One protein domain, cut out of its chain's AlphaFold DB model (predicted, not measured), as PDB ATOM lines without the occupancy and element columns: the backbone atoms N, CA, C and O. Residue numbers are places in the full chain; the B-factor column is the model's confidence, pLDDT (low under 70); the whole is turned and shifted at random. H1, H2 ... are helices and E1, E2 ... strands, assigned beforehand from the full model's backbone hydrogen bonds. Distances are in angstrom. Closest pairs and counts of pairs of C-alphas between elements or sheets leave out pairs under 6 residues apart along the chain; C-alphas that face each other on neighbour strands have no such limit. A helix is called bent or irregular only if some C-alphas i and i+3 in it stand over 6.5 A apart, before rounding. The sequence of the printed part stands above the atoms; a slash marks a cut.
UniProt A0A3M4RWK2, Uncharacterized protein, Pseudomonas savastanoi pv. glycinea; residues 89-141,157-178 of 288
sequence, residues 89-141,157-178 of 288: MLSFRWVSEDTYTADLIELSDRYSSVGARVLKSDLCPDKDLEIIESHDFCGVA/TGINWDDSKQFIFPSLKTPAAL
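Overview. This is residues 89 to 141 and 157 to 178 of the 288 residues of an uncharacterized protein of Pseudomonas savastanoi pv. glycinea (UniProt A0A3M4RWK2). A small twisted sheet, made of the long hairpin E1 and E2 with the short strand E3 beside the last residues of E2, has the helix H1 over one face. The short helix H2 comes near the hairpin, and H3, at the last printed residues, lies well away from the sheet. The printed part has 75 residues, with three named strands and then three named helices in the order E1 E2 E3 H1 H2 H3; the sheet runs E1 E2 E3, antiparallel, and the class is mixed, helices and strands. The whole is compact, with a radius of gyration of the C-alphas of 12.6 A, and spans 37 by 31 by 23 A.

Arrangement. Begin at E1, residues 89 to 96, which forms a hairpin with its antiparallel neighbour E2, residues 99 to 106; their directions stand at 150 degrees. Look there for N 91 and O 103, 2.8 A apart and within hydrogen-bond range. E2 forms a second hairpin with E3, residues 117 to 120, antiparallel at 121 degrees, with N 106 and O 117 within hydrogen-bond range at 2.8 A. The three form a meander, each strand the antiparallel neighbour of the one before, and E1 and E3 are the edge strands. The sheet is only just strongly twisted, its C-alphas lying up to 4.2 A off its best plane. Next comes H1, residues 125 to 134, which is on the sheet at a height over the sheet of 9.9 A. It lies over E2 and only just over E1, with 3 of its C-alphas falling on E1, and runs slantwise to the strands, at 49 degrees to E2 on the local plane. The closest C-alphas of H1 and E1 are those of Ile 132 and Leu 90, 7.5 A apart. H1 is irregular: C-alphas 127 and 130 are 8.4 A apart. Past the cut, H2, residues 164 to 168, only grazes the sheet with its residues 165 to 168; its closest C-alpha pair with E2 is Ile 168 and Tyr 100, 5.3 A. H1 and H2 are close but not clearly touching, with the C-alphas of Ile 132 and Lys 165 7.9 A apart. H3, residues 175 to 178, is not on the sheet and is apart from H1 and H2. In H2 every O i to N i+4 pair is within hydrogen-bond range, in H1 4 of 6 are, and H3 is too short for such a pair.

Along the chain. Find C-alpha 89 at (252.918, 196.113, 187.628); from there E1 runs 22.0 A to C-alpha 96 at (258.975, 206.762, 205.855). E2 returns over 23.3 A, E3 measures 9.2 A and H1 12.4 A. H2 measures 6.6 A, and H3 runs 4.8 A to C-alpha 178 at (233.195, 200.153, 196.136).

Size, cuts and confidence. Look for the farthest pair of C-alphas at Asp 109 and Ala 176, 37.6 A apart. Residues 142 to 156 are not printed, and C-alphas 141 and 157 stand 22.0 A apart across this cut, on the link from H1 to H2. Of the links that are printed whole, those from E1 to E2 and from E3 to H1 are tight, and those from E2 to E3 and from H2 to H3 are short. The mean pLDDT of the printed part is 90.1; residues 175 to 178 are under 70.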
ATOM      1  N   MET A  89     253.269 196.519 186.265       97.69
ATOM      2  CA  MET A  89     252.918 196.113 187.628       97.69
ATOM      3  C   MET A  89     253.201 197.242 188.617       97.69
ATOM      4  O   MET A  89     253.943 198.178 188.313       97.69
ATOM      5  N   LEU A  90     252.635 197.137 189.816       97.31
ATOM      6  CA  LEU A  90     252.918 198.046 190.920       97.31
ATOM      7  C   LEU A  90     254.171 197.590 191.677       97.31
ATOM      8  O   LEU A  90     254.311 196.420 192.028       97.31
ATOM      9  N   SER A  91     255.093 198.501 191.960       96.69
ATOM     10  CA  SER A  91     256.263 198.247 192.803       96.69
ATOM     11  C   SER A  91     256.101 198.979 194.124       96.69
ATOM     12  O   SER A  91     255.947 200.197 194.135       96.69
ATOM     13  N   PHE A  92     256.115 198.241 195.233       94.88
ATOM     14  CA  PHE A  92     256.054 198.820 196.571       94.88
ATOM     15  C   PHE A  92     257.222 199.779 196.814       94.88
ATOM     16  O   PHE A  92     258.377 199.449 196.532       94.88
ATOM     17  N   ARG A  93     256.927 200.925 197.427       92.88
ATOM     18  CA  ARG A  93     257.932 201.875 197.884       92.88
ATOM     19  C   ARG A  93     257.662 202.293 199.325       92.88
ATOM     20  O   ARG A  93     256.589 202.779 199.673       92.88
ATOM     21  N   TRP A  94     258.700 202.170 200.141       92.19
ATOM     22  CA  TRP A  94     258.748 202.741 201.479       92.19
ATOM     23  C   TRP A  94     259.188 204.208 201.408       92.19
ATOM     24  O   TRP A  94     260.224 204.500 200.805       92.19
ATOM     25  N   VAL A  95     258.409 205.119 201.996       90.81
ATOM     26  CA  VAL A  95     258.727 206.559 202.034       90.81
ATOM     27  C   VAL A  95     259.295 206.935 203.399       90.81
ATOM     28  O   VAL A  95     260.376 207.515 203.485       90.81
ATOM     29  N   SER A  96     258.577 206.576 204.460       91.00
ATOM     30  CA  SER A  96     258.975 206.762 205.855       91.00
ATOM     31  C   SER A  96     258.218 205.783 206.753       91.00
ATOM     32  O   SER A  96     257.437 204.963 206.269       91.00
ATOM     33  N   GLU A  97     258.447 205.848 208.067       90.44
ATOM     34  CA  GLU A  97     257.663 205.085 209.044       90.44
ATOM     35  C   GLU A  97     256.157 205.296 208.804       90.44
ATOM     36  O   GLU A  97     255.711 206.423 208.573       90.44
ATOM     37  N   ASP A  98     255.421 204.184 208.729       84.75
ATOM     38  CA  ASP A  98     253.984 204.106 208.422       84.75
ATOM     39  C   ASP A  98     253.514 204.836 207.153       84.75
ATOM     40  O   ASP A  98     252.321 205.047 206.949       84.75
ATOM     41  N   THR A  99     254.442 205.201 206.264       87.56
ATOM     42  CA  THR A  99     254.142 205.907 205.018       87.56
ATOM     43  C   THR A  99     254.681 205.117 203.841       87.56
ATOM     44  O   THR A  99     255.892 205.013 203.608       87.56
ATOM     45  N   TYR A 100     253.747 204.577 203.071       92.88
ATOM     46  CA  TYR A 100     254.008 203.733 201.918       92.88
ATOM     47  C   TYR A 100     253.395 204.350 200.662       92.88
ATOM     48  O   TYR A 100     252.461 205.144 200.725       92.88
ATOM     49  N   THR A 101     253.942 203.981 199.511       94.06
ATOM     50  CA  THR A 101     253.395 204.309 198.193       94.06
ATOM     51  C   THR A 101     253.767 203.193 197.215       94.06
ATOM     52  O   THR A 101     254.362 202.179 197.599       94.06
ATOM     53  N   ALA A 102     253.433 203.358 195.940       96.94
ATOM     54  CA  ALA A 102     253.904 202.471 194.891       96.94
ATOM     55  C   ALA A 102     254.286 203.235 193.626       96.94
ATOM     56  O   ALA A 102     253.876 204.374 193.411       96.94
ATOM     57  N   ASP A 103     255.036 202.553 192.772       97.56
ATOM     58  CA  ASP A 103     255.342 202.982 191.416       97.56
ATOM     59  C   ASP A 103     254.649 202.090 190.407       97.56
ATOM     60  O   ASP A 103     254.618 200.874 190.573       97.56
ATOM     61  N   LEU A 104     254.188 202.672 189.305       98.44
ATOM     62  CA  LEU A 104     253.913 201.894 188.111       98.44
ATOM     63  C   LEU A 104     255.241 201.620 187.411       98.44
ATOM     64  O   LEU A 104     255.907 202.547 186.936       98.44
ATOM     65  N   ILE A 105     255.604 200.348 187.318       98.44
ATOM     66  CA  ILE A 105     256.801 199.893 186.620       98.44
ATOM     67  C   ILE A 105     256.428 199.063 185.398       98.44
ATOM     68  O   ILE A 105     255.384 198.418 185.354       98.44
ATOM     69  N   GLU A 106     257.313 199.056 184.415       98.44
ATOM     70  CA  GLU A 106     257.354 198.055 183.360       98.44
ATOM     71  C   GLU A 106     258.521 197.114 183.644       98.44
ATOM     72  O   GLU A 106     259.673 197.551 183.731       98.44
ATOM     73  N   LEU A 107     258.216 195.830 183.822       97.81
ATOM     74  CA  LEU A 107     259.207 194.793 184.080       97.81
ATOM     75  C   LEU A 107     260.253 194.738 182.963       97.81
ATOM     76  O   LEU A 107     259.971 195.025 181.797       97.81
ATOM     77  N   SER A 108     261.464 194.314 183.321       96.62
ATOM     78  CA  SER A 108     262.517 194.044 182.337       96.62
ATOM     79  C   SER A 108     262.116 192.929 181.360       96.62
ATOM     80  O   SER A 108     261.142 192.205 181.567       96.62
ATOM     81  N   ASP A 109     262.911 192.712 180.310       94.25
ATOM     82  CA  ASP A 109     262.663 191.637 179.334       94.25
ATOM     83  C   ASP A 109     262.699 190.224 179.926       94.25
ATOM     84  O   ASP A 109     262.254 189.278 179.286       94.25
ATOM     85  N   ARG A 110     263.192 190.081 181.159       92.69
ATOM     86  CA  ARG A 110     263.172 188.828 181.925       92.69
ATOM     87  C   ARG A 110     262.020 188.757 182.928       92.69
ATOM     88  O   ARG A 110     262.089 187.948 183.848       92.69
ATOM     89  N   TYR A 111     261.028 189.639 182.799       94.69
ATOM     90  CA  TYR A 111     259.898 189.774 183.719       94.69
ATOM     91  C   TYR A 111     260.362 189.911 185.177       94.69
ATOM     92  O   TYR A 111     259.913 189.203 186.069       94.69
ATOM     93  N   SER A 112     261.310 190.820 185.421       93.75
ATOM     94  CA  SER A 112     261.820 191.115 186.763       93.75
ATOM     95  C   SER A 112     261.619 192.582 187.116       93.75
ATOM     96  O   SER A 112     261.803 193.454 186.261       93.75
ATOM     97  N   SER A 113     261.308 192.849 188.389       92.88
ATOM     98  CA  SER A 113     261.348 194.197 188.970       92.88
ATOM     99  C   SER A 113     262.766 194.764 189.023       92.88
ATOM    100  O   SER A 113     262.950 195.980 188.989       92.88
ATOM    101  N   VAL A 114     263.790 193.906 189.067       92.75
ATOM    102  CA  VAL A 114     265.183 194.347 189.005       92.75
ATOM    103  C   VAL A 114     265.487 194.812 187.583       92.75
ATOM    104  O   VAL A 114     265.358 194.052 186.622       92.75
ATOM    105  N   GLY A 115     265.890 196.077 187.456       94.38
ATOM    106  CA  GLY A 115     266.096 196.724 186.158       94.38
ATOM    107  C   GLY A 115     264.796 197.109 185.445       94.38
ATOM    108  O   GLY A 115     264.840 197.424 184.259       94.38
ATOM    109  N   ALA A 116     263.654 197.077 186.141       96.94
ATOM    110  CA  ALA A 116     262.392 197.570 185.608       96.94
ATOM    111  C   ALA A 116     262.441 199.083 185.358       96.94
ATOM    112  O   ALA A 116     263.101 199.841 186.076       96.94
ATOM    113  N   ARG A 117     261.705 199.529 184.340       98.31
ATOM    114  CA  ARG A 117     261.553 200.946 184.017       98.31
ATOM    115  C   ARG A 117     260.401 201.523 184.830       98.31
ATOM    116  O   ARG A 117     259.275 201.050 184.716       98.31
ATOM    117  N   VAL A 118     260.655 202.579 185.596       98.25
ATOM    118  CA  VAL A 118     259.586 203.332 186.266       98.25
ATOM    119  C   VAL A 118     258.825 204.145 185.219       98.25
ATOM    120  O   VAL A 118     259.414 204.970 184.523       98.25
ATOM    121  N   LEU A 119     257.524 203.891 185.089       98.31
ATOM    122  CA  LEU A 119     256.619 204.619 184.196       98.31
ATOM    123  C   LEU A 119     255.958 205.795 184.912       98.31
ATOM    124  O   LEU A 119     255.798 206.867 184.333       98.31
ATOM    125  N   LYS A 120     255.579 205.588 186.175       98.25
ATOM    126  CA  LYS A 120     255.051 206.629 187.051       98.25
ATOM    127  C   LYS A 120     255.486 206.358 188.477       98.25
ATOM    128  O   LYS A 120     255.315 205.250 188.973       98.25
ATOM    129  N   SER A 121     256.049 207.375 189.108       96.88
ATOM    130  CA  SER A 121     256.489 207.313 190.493       96.88
ATOM    131  C   SER A 121     255.450 207.890 191.443       96.88
ATOM    132  O   SER A 121     254.786 208.851 191.064       96.88
ATOM    133  N   ASP A 122     255.452 207.412 192.688       94.75
ATOM    134  CA  ASP A 122     254.702 208.021 193.799       94.75
ATOM    135  C   ASP A 122     253.198 208.125 193.512       94.75
ATOM    136  O   ASP A 122     252.622 209.209 193.402       94.75
ATOM    137  N   LEU A 123     252.579 206.964 193.298       96.00
ATOM    138  CA  LEU A 123     251.159 206.878 192.985       96.00
ATOM    139  C   LEU A 123     250.310 207.411 194.143       96.00
ATOM    140  O   LEU A 123     250.535 207.100 195.310       96.00
ATOM    141  N   CYS A 124     249.290 208.189 193.797       91.19
ATOM    142  CA  CYS A 124     248.380 208.811 194.748       91.19
ATOM    143  C   CYS A 124     246.939 208.368 194.458       91.19
ATOM    144  O   CYS A 124     246.466 208.621 193.350       91.19
ATOM    145  N   PRO A 125     246.195 207.783 195.417       89.81
ATOM    146  CA  PRO A 125     244.815 207.334 195.199       89.81
ATOM    147  C   PRO A 125     243.877 208.390 194.605       89.81
ATOM    148  O   PRO A 125     243.052 208.059 193.762       89.81
ATOM    149  N   ASP A 126     244.041 209.666 194.964       88.19
ATOM    150  CA  ASP A 126     243.190 210.752 194.455       88.19
ATOM    151  C   ASP A 126     243.404 211.044 192.961       88.19
ATOM    152  O   ASP A 126     242.533 211.608 192.301       88.19
ATOM    153  N   LYS A 127     244.581 210.701 192.425       91.44
ATOM    154  CA  LYS A 127     245.001 211.036 191.052       91.44
ATOM    155  C   LYS A 127     245.168 209.812 190.162       91.44
ATOM    156  O   LYS A 127     245.037 209.922 188.948       91.44
ATOM    157  N   ASP A 128     245.481 208.674 190.768       94.25
ATOM    158  CA  ASP A 128     245.994 207.475 190.111       94.25
ATOM    159  C   ASP A 128     245.147 206.238 190.402       94.25
ATOM    160  O   ASP A 128     245.620 205.118 190.215       94.25
ATOM    161  N   LEU A 129     243.899 206.430 190.845       88.94
ATOM    162  CA  LEU A 129     242.987 205.346 191.213       88.94
ATOM    163  C   LEU A 129     242.899 204.270 190.126       88.94
ATOM    164  O   LEU A 129     243.097 203.098 190.415       88.94
ATOM    165  N   GLU A 130     242.693 204.670 188.870       89.12
ATOM    166  CA  GLU A 130     242.578 203.733 187.748       89.12
ATOM    167  C   GLU A 130     243.857 202.903 187.554       89.12
ATOM    168  O   GLU A 130     243.785 201.699 187.316       89.12
ATOM    169  N   ILE A 131     245.041 203.511 187.710       94.00
ATOM    170  CA  ILE A 131     246.327 202.802 187.618       94.00
ATOM    171  C   ILE A 131     246.445 201.794 188.762       94.00
ATOM    172  O   ILE A 131     246.804 200.640 188.527       94.00
ATOM    173  N   ILE A 132     246.140 202.232 189.985       93.06
ATOM    174  CA  ILE A 132     246.227 201.407 191.190       93.06
ATOM    175  C   ILE A 132     245.247 200.233 191.111       93.06
ATOM    176  O   ILE A 132     245.609 199.116 191.467       93.06
ATOM    177  N   GLU A 133     244.024 200.439 190.625       88.25
ATOM    178  CA  GLU A 133     243.010 199.388 190.514       88.25
ATOM    179  C   GLU A 133     243.338 198.383 189.402       88.25
ATOM    180  O   GLU A 133     243.258 197.178 189.639       88.25
ATOM    181  N   SER A 134     243.789 198.852 188.235       90.00
ATOM    182  CA  SER A 134     244.007 198.013 187.042       90.00
ATOM    183  C   SER A 134     245.297 197.182 187.032       90.00
ATOM    184  O   SER A 134     245.461 196.347 186.143       90.00
ATOM    185  N   HIS A 135     246.214 197.387 187.983       94.94
ATOM    186  CA  HIS A 135     247.502 196.683 188.025       94.94
ATOM    187  C   HIS A 135     247.702 195.928 189.340       94.94
ATOM    188  O   HIS A 135     247.327 196.403 190.412       94.94
ATOM    189  N   ASP A 136     248.331 194.758 189.269       95.25
ATOM    190  CA  ASP A 136     248.735 193.976 190.439       95.25
ATOM    191  C   ASP A 136     250.151 194.352 190.908       95.25
ATOM    192  O   ASP A 136     250.975 194.857 190.135       95.25
ATOM    193  N   PHE A 137     250.462 194.088 192.180       94.75
ATOM    194  CA  PHE A 137     251.812 194.270 192.711       94.75
ATOM    195  C   PHE A 137     252.803 193.225 192.182       94.75
ATOM    196  O   PHE A 137     252.529 192.027 192.137       94.75
ATOM    197  N   CYS A 138     254.018 193.679 191.878       92.62
ATOM    198  CA  CYS A 138     255.181 192.859 191.554       92.62
ATOM    199  C   CYS A 138     255.786 192.241 192.830       92.62
ATOM    200  O   CYS A 138     256.939 192.495 193.196       92.62
ATOM    201  N   GLY A 139     254.983 191.446 193.529       89.62
ATOM    202  CA  GLY A 139     255.371 190.639 194.677       89.62
ATOM    203  C   GLY A 139     255.103 189.160 194.418       89.62
ATOM    204  O   GLY A 139     254.339 188.800 193.524       89.62
ATOM    205  N   VAL A 140     255.740 188.291 195.203       91.62
ATOM    206  CA  VAL A 140     255.475 186.849 195.144       91.62
ATOM    207  C   VAL A 140     254.314 186.520 196.078       91.62
ATOM    208  O   VAL A 140     254.445 186.638 197.296       91.62
ATOM    209  N   ALA A 141     253.200 186.061 195.519       92.19
ATOM    210  CA  ALA A 141     252.078 185.527 196.272       92.19
ATOM    211  C   ALA A 141     252.331 184.057 196.638       92.19
ATOM    212  O   ALA A 141     252.682 183.216 195.806       92.19
ATOM    213  N   THR A 157     230.976 189.207 194.162       81.19
ATOM    214  CA  THR A 157     230.792 190.673 194.054       81.19
ATOM    215  C   THR A 157     231.088 191.276 192.680       81.19
ATOM    216  O   THR A 157     230.757 192.439 192.416       81.19
ATOM    217  N   GLY A 158     231.771 190.532 191.815       84.25
ATOM    218  CA  GLY A 158     232.361 191.008 190.567       84.25
ATOM    219  C   GLY A 158     233.433 192.087 190.756       84.25
ATOM    220  O   GLY A 158     233.667 192.861 189.824       84.25
ATOM    221  N   ILE A 159     234.010 192.234 191.955       84.44
ATOM    222  CA  ILE A 159     235.065 193.210 192.257       84.44
ATOM    223  C   ILE A 159     236.382 192.471 192.448       84.44
ATOM    224  O   ILE A 159     236.533 191.641 193.342       84.44
ATOM    225  N   ASN A 160     237.363 192.804 191.614       88.19
ATOM    226  CA  ASN A 160     238.695 192.230 191.715       88.19
ATOM    227  C   ASN A 160     239.519 193.033 192.718       88.19
ATOM    228  O   ASN A 160     240.110 194.055 192.371       88.19
ATOM    229  N   TRP A 161     239.529 192.579 193.968       85.88
ATOM    230  CA  TRP A 161     240.191 193.293 195.049       85.88
ATOM    231  C   TRP A 161     241.445 192.586 195.551       85.88
ATOM    232  O   TRP A 161     241.412 191.414 195.913       85.88
ATOM    233  N   ASP A 162     242.537 193.340 195.626       88.44
ATOM    234  CA  ASP A 162     243.783 192.937 196.272       88.44
ATOM    235  C   ASP A 162     243.884 193.655 197.625       88.44
ATOM    236  O   ASP A 162     244.048 194.877 197.675       88.44
ATOM    237  N   ASP A 163     243.776 192.902 198.722       85.00
ATOM    238  CA  ASP A 163     243.793 193.434 200.089       85.00
ATOM    239  C   ASP A 163     245.094 194.181 200.417       85.00
ATOM    240  O   ASP A 163     245.083 195.145 201.189       85.00
ATOM    241  N   SER A 164     246.203 193.811 199.772       86.38
ATOM    242  CA  SER A 164     247.492 194.476 199.955       86.38
ATOM    243  C   SER A 164     247.467 195.943 199.515       86.38
ATOM    244  O   SER A 164     248.181 196.768 200.091       86.38
ATOM    245  N   LYS A 165     246.594 196.317 198.568       89.81
ATOM    246  CA  LYS A 165     246.450 197.708 198.114       89.81
ATOM    247  C   LYS A 165     245.957 198.620 199.231       89.81
ATOM    248  O   LYS A 165     246.410 199.756 199.303       89.81
ATOM    249  N   GLN A 166     245.108 198.129 200.137       88.12
ATOM    250  CA  GLN A 166     244.636 198.922 201.276       88.12
ATOM    251  C   GLN A 166     245.757 199.221 202.274       88.12
ATOM    252  O   GLN A 166     245.794 200.302 202.855       88.12
ATOM    253  N   PHE A 167     246.676 198.274 202.466       88.62
ATOM    254  CA  PHE A 167     247.828 198.474 203.341       88.62
ATOM    255  C   PHE A 167     248.769 199.557 202.792       88.62
ATOM    256  O   PHE A 167     249.271 200.382 203.552       88.62
ATOM    257  N   ILE A 168     248.974 199.590 201.471       91.00
ATOM    258  CA  ILE A 168     249.828 200.595 200.816       91.00
ATOM    259  C   ILE A 168     249.131 201.944 200.676       91.00
ATOM    260  O   ILE A 168     249.764 202.987 200.816       91.00
ATOM    261  N   PHE A 169     247.827 201.924 200.429       90.44
ATOM    262  CA  PHE A 169     247.016 203.105 200.201       90.44
ATOM    263  C   PHE A 169     245.795 203.095 201.132       90.44
ATOM    264  O   PHE A 169     244.693 202.740 200.705       90.44
ATOM    265  N   PRO A 170     245.947 203.517 202.400       86.62
ATOM    266  CA  PRO A 170     244.866 203.452 203.387       86.62
ATOM    267  C   PRO A 170     243.622 204.270 203.025       86.62
ATOM    268  O   PRO A 170     242.536 203.988 203.525       86.62
ATOM    269  N   SER A 171     243.766 205.282 202.161       84.06
ATOM    270  CA  SER A 171     242.657 206.100 201.659       84.06
ATOM    271  C   SER A 171     241.886 205.464 200.501       84.06
ATOM    272  O   SER A 171     240.858 206.013 200.095       84.06
ATOM    273  N   LEU A 172     242.339 204.323 199.958       83.56
ATOM    274  CA  LEU A 172     241.553 203.594 198.970       83.56
ATOM    275  C   LEU A 172     240.216 203.187 199.574       83.56
ATOM    276  O   LEU A 172     240.117 202.697 200.701       83.56
ATOM    277  N   LYS A 173     239.171 203.364 198.774       74.56
ATOM    278  CA  LYS A 173     237.839 202.912 199.140       74.56
ATOM    279  C   LYS A 173     237.874 201.398 199.280       74.56
ATOM    280  O   LYS A 173     238.293 200.694 198.368       74.56
ATOM    281  N   THR A 174     237.433 200.914 200.435       71.38
ATOM    282  CA  THR A 174     237.336 199.480 200.698       71.38
ATOM    283  C   THR A 174     236.384 198.822 199.701       71.38
ATOM    284  O   THR A 174     235.517 199.497 199.137       71.38
ATOM    285  N   PRO A 175     236.446 197.495 199.528       66.81
ATOM    286  CA  PRO A 175     235.486 196.791 198.690       66.81
ATOM    287  C   PRO A 175     234.039 197.033 199.112       66.81
ATOM    288  O   PRO A 175     233.177 197.149 198.255       66.81
ATOM    289  N   ALA A 176     233.769 197.209 200.410       62.53
ATOM    290  CA  ALA A 176     232.451 197.609 200.907       62.53
ATOM    291  C   ALA A 176     232.031 198.999 200.392       62.53
ATOM    292  O   ALA A 176     230.898 199.190 199.955       62.53
ATOM    293  N   ALA A 177     232.949 199.968 200.375       64.94
ATOM    294  CA  ALA A 177     232.696 201.287 199.803       64.94
ATOM    295  C   ALA A 177     232.561 201.244 198.269       64.94
ATOM    296  O   ALA A 177     231.720 201.954 197.719       64.94
ATOM    297  N   LEU A 178     233.333 200.399 197.576       64.19
ATOM    298  CA  LEU A 178     233.195 200.153 196.136       64.19
ATOM    299  C   LEU A 178     231.872 199.457 195.806       64.19
ATOM    300  O   LEU A 178     231.213 199.854 194.854       64.19
TER     301      LEU A 178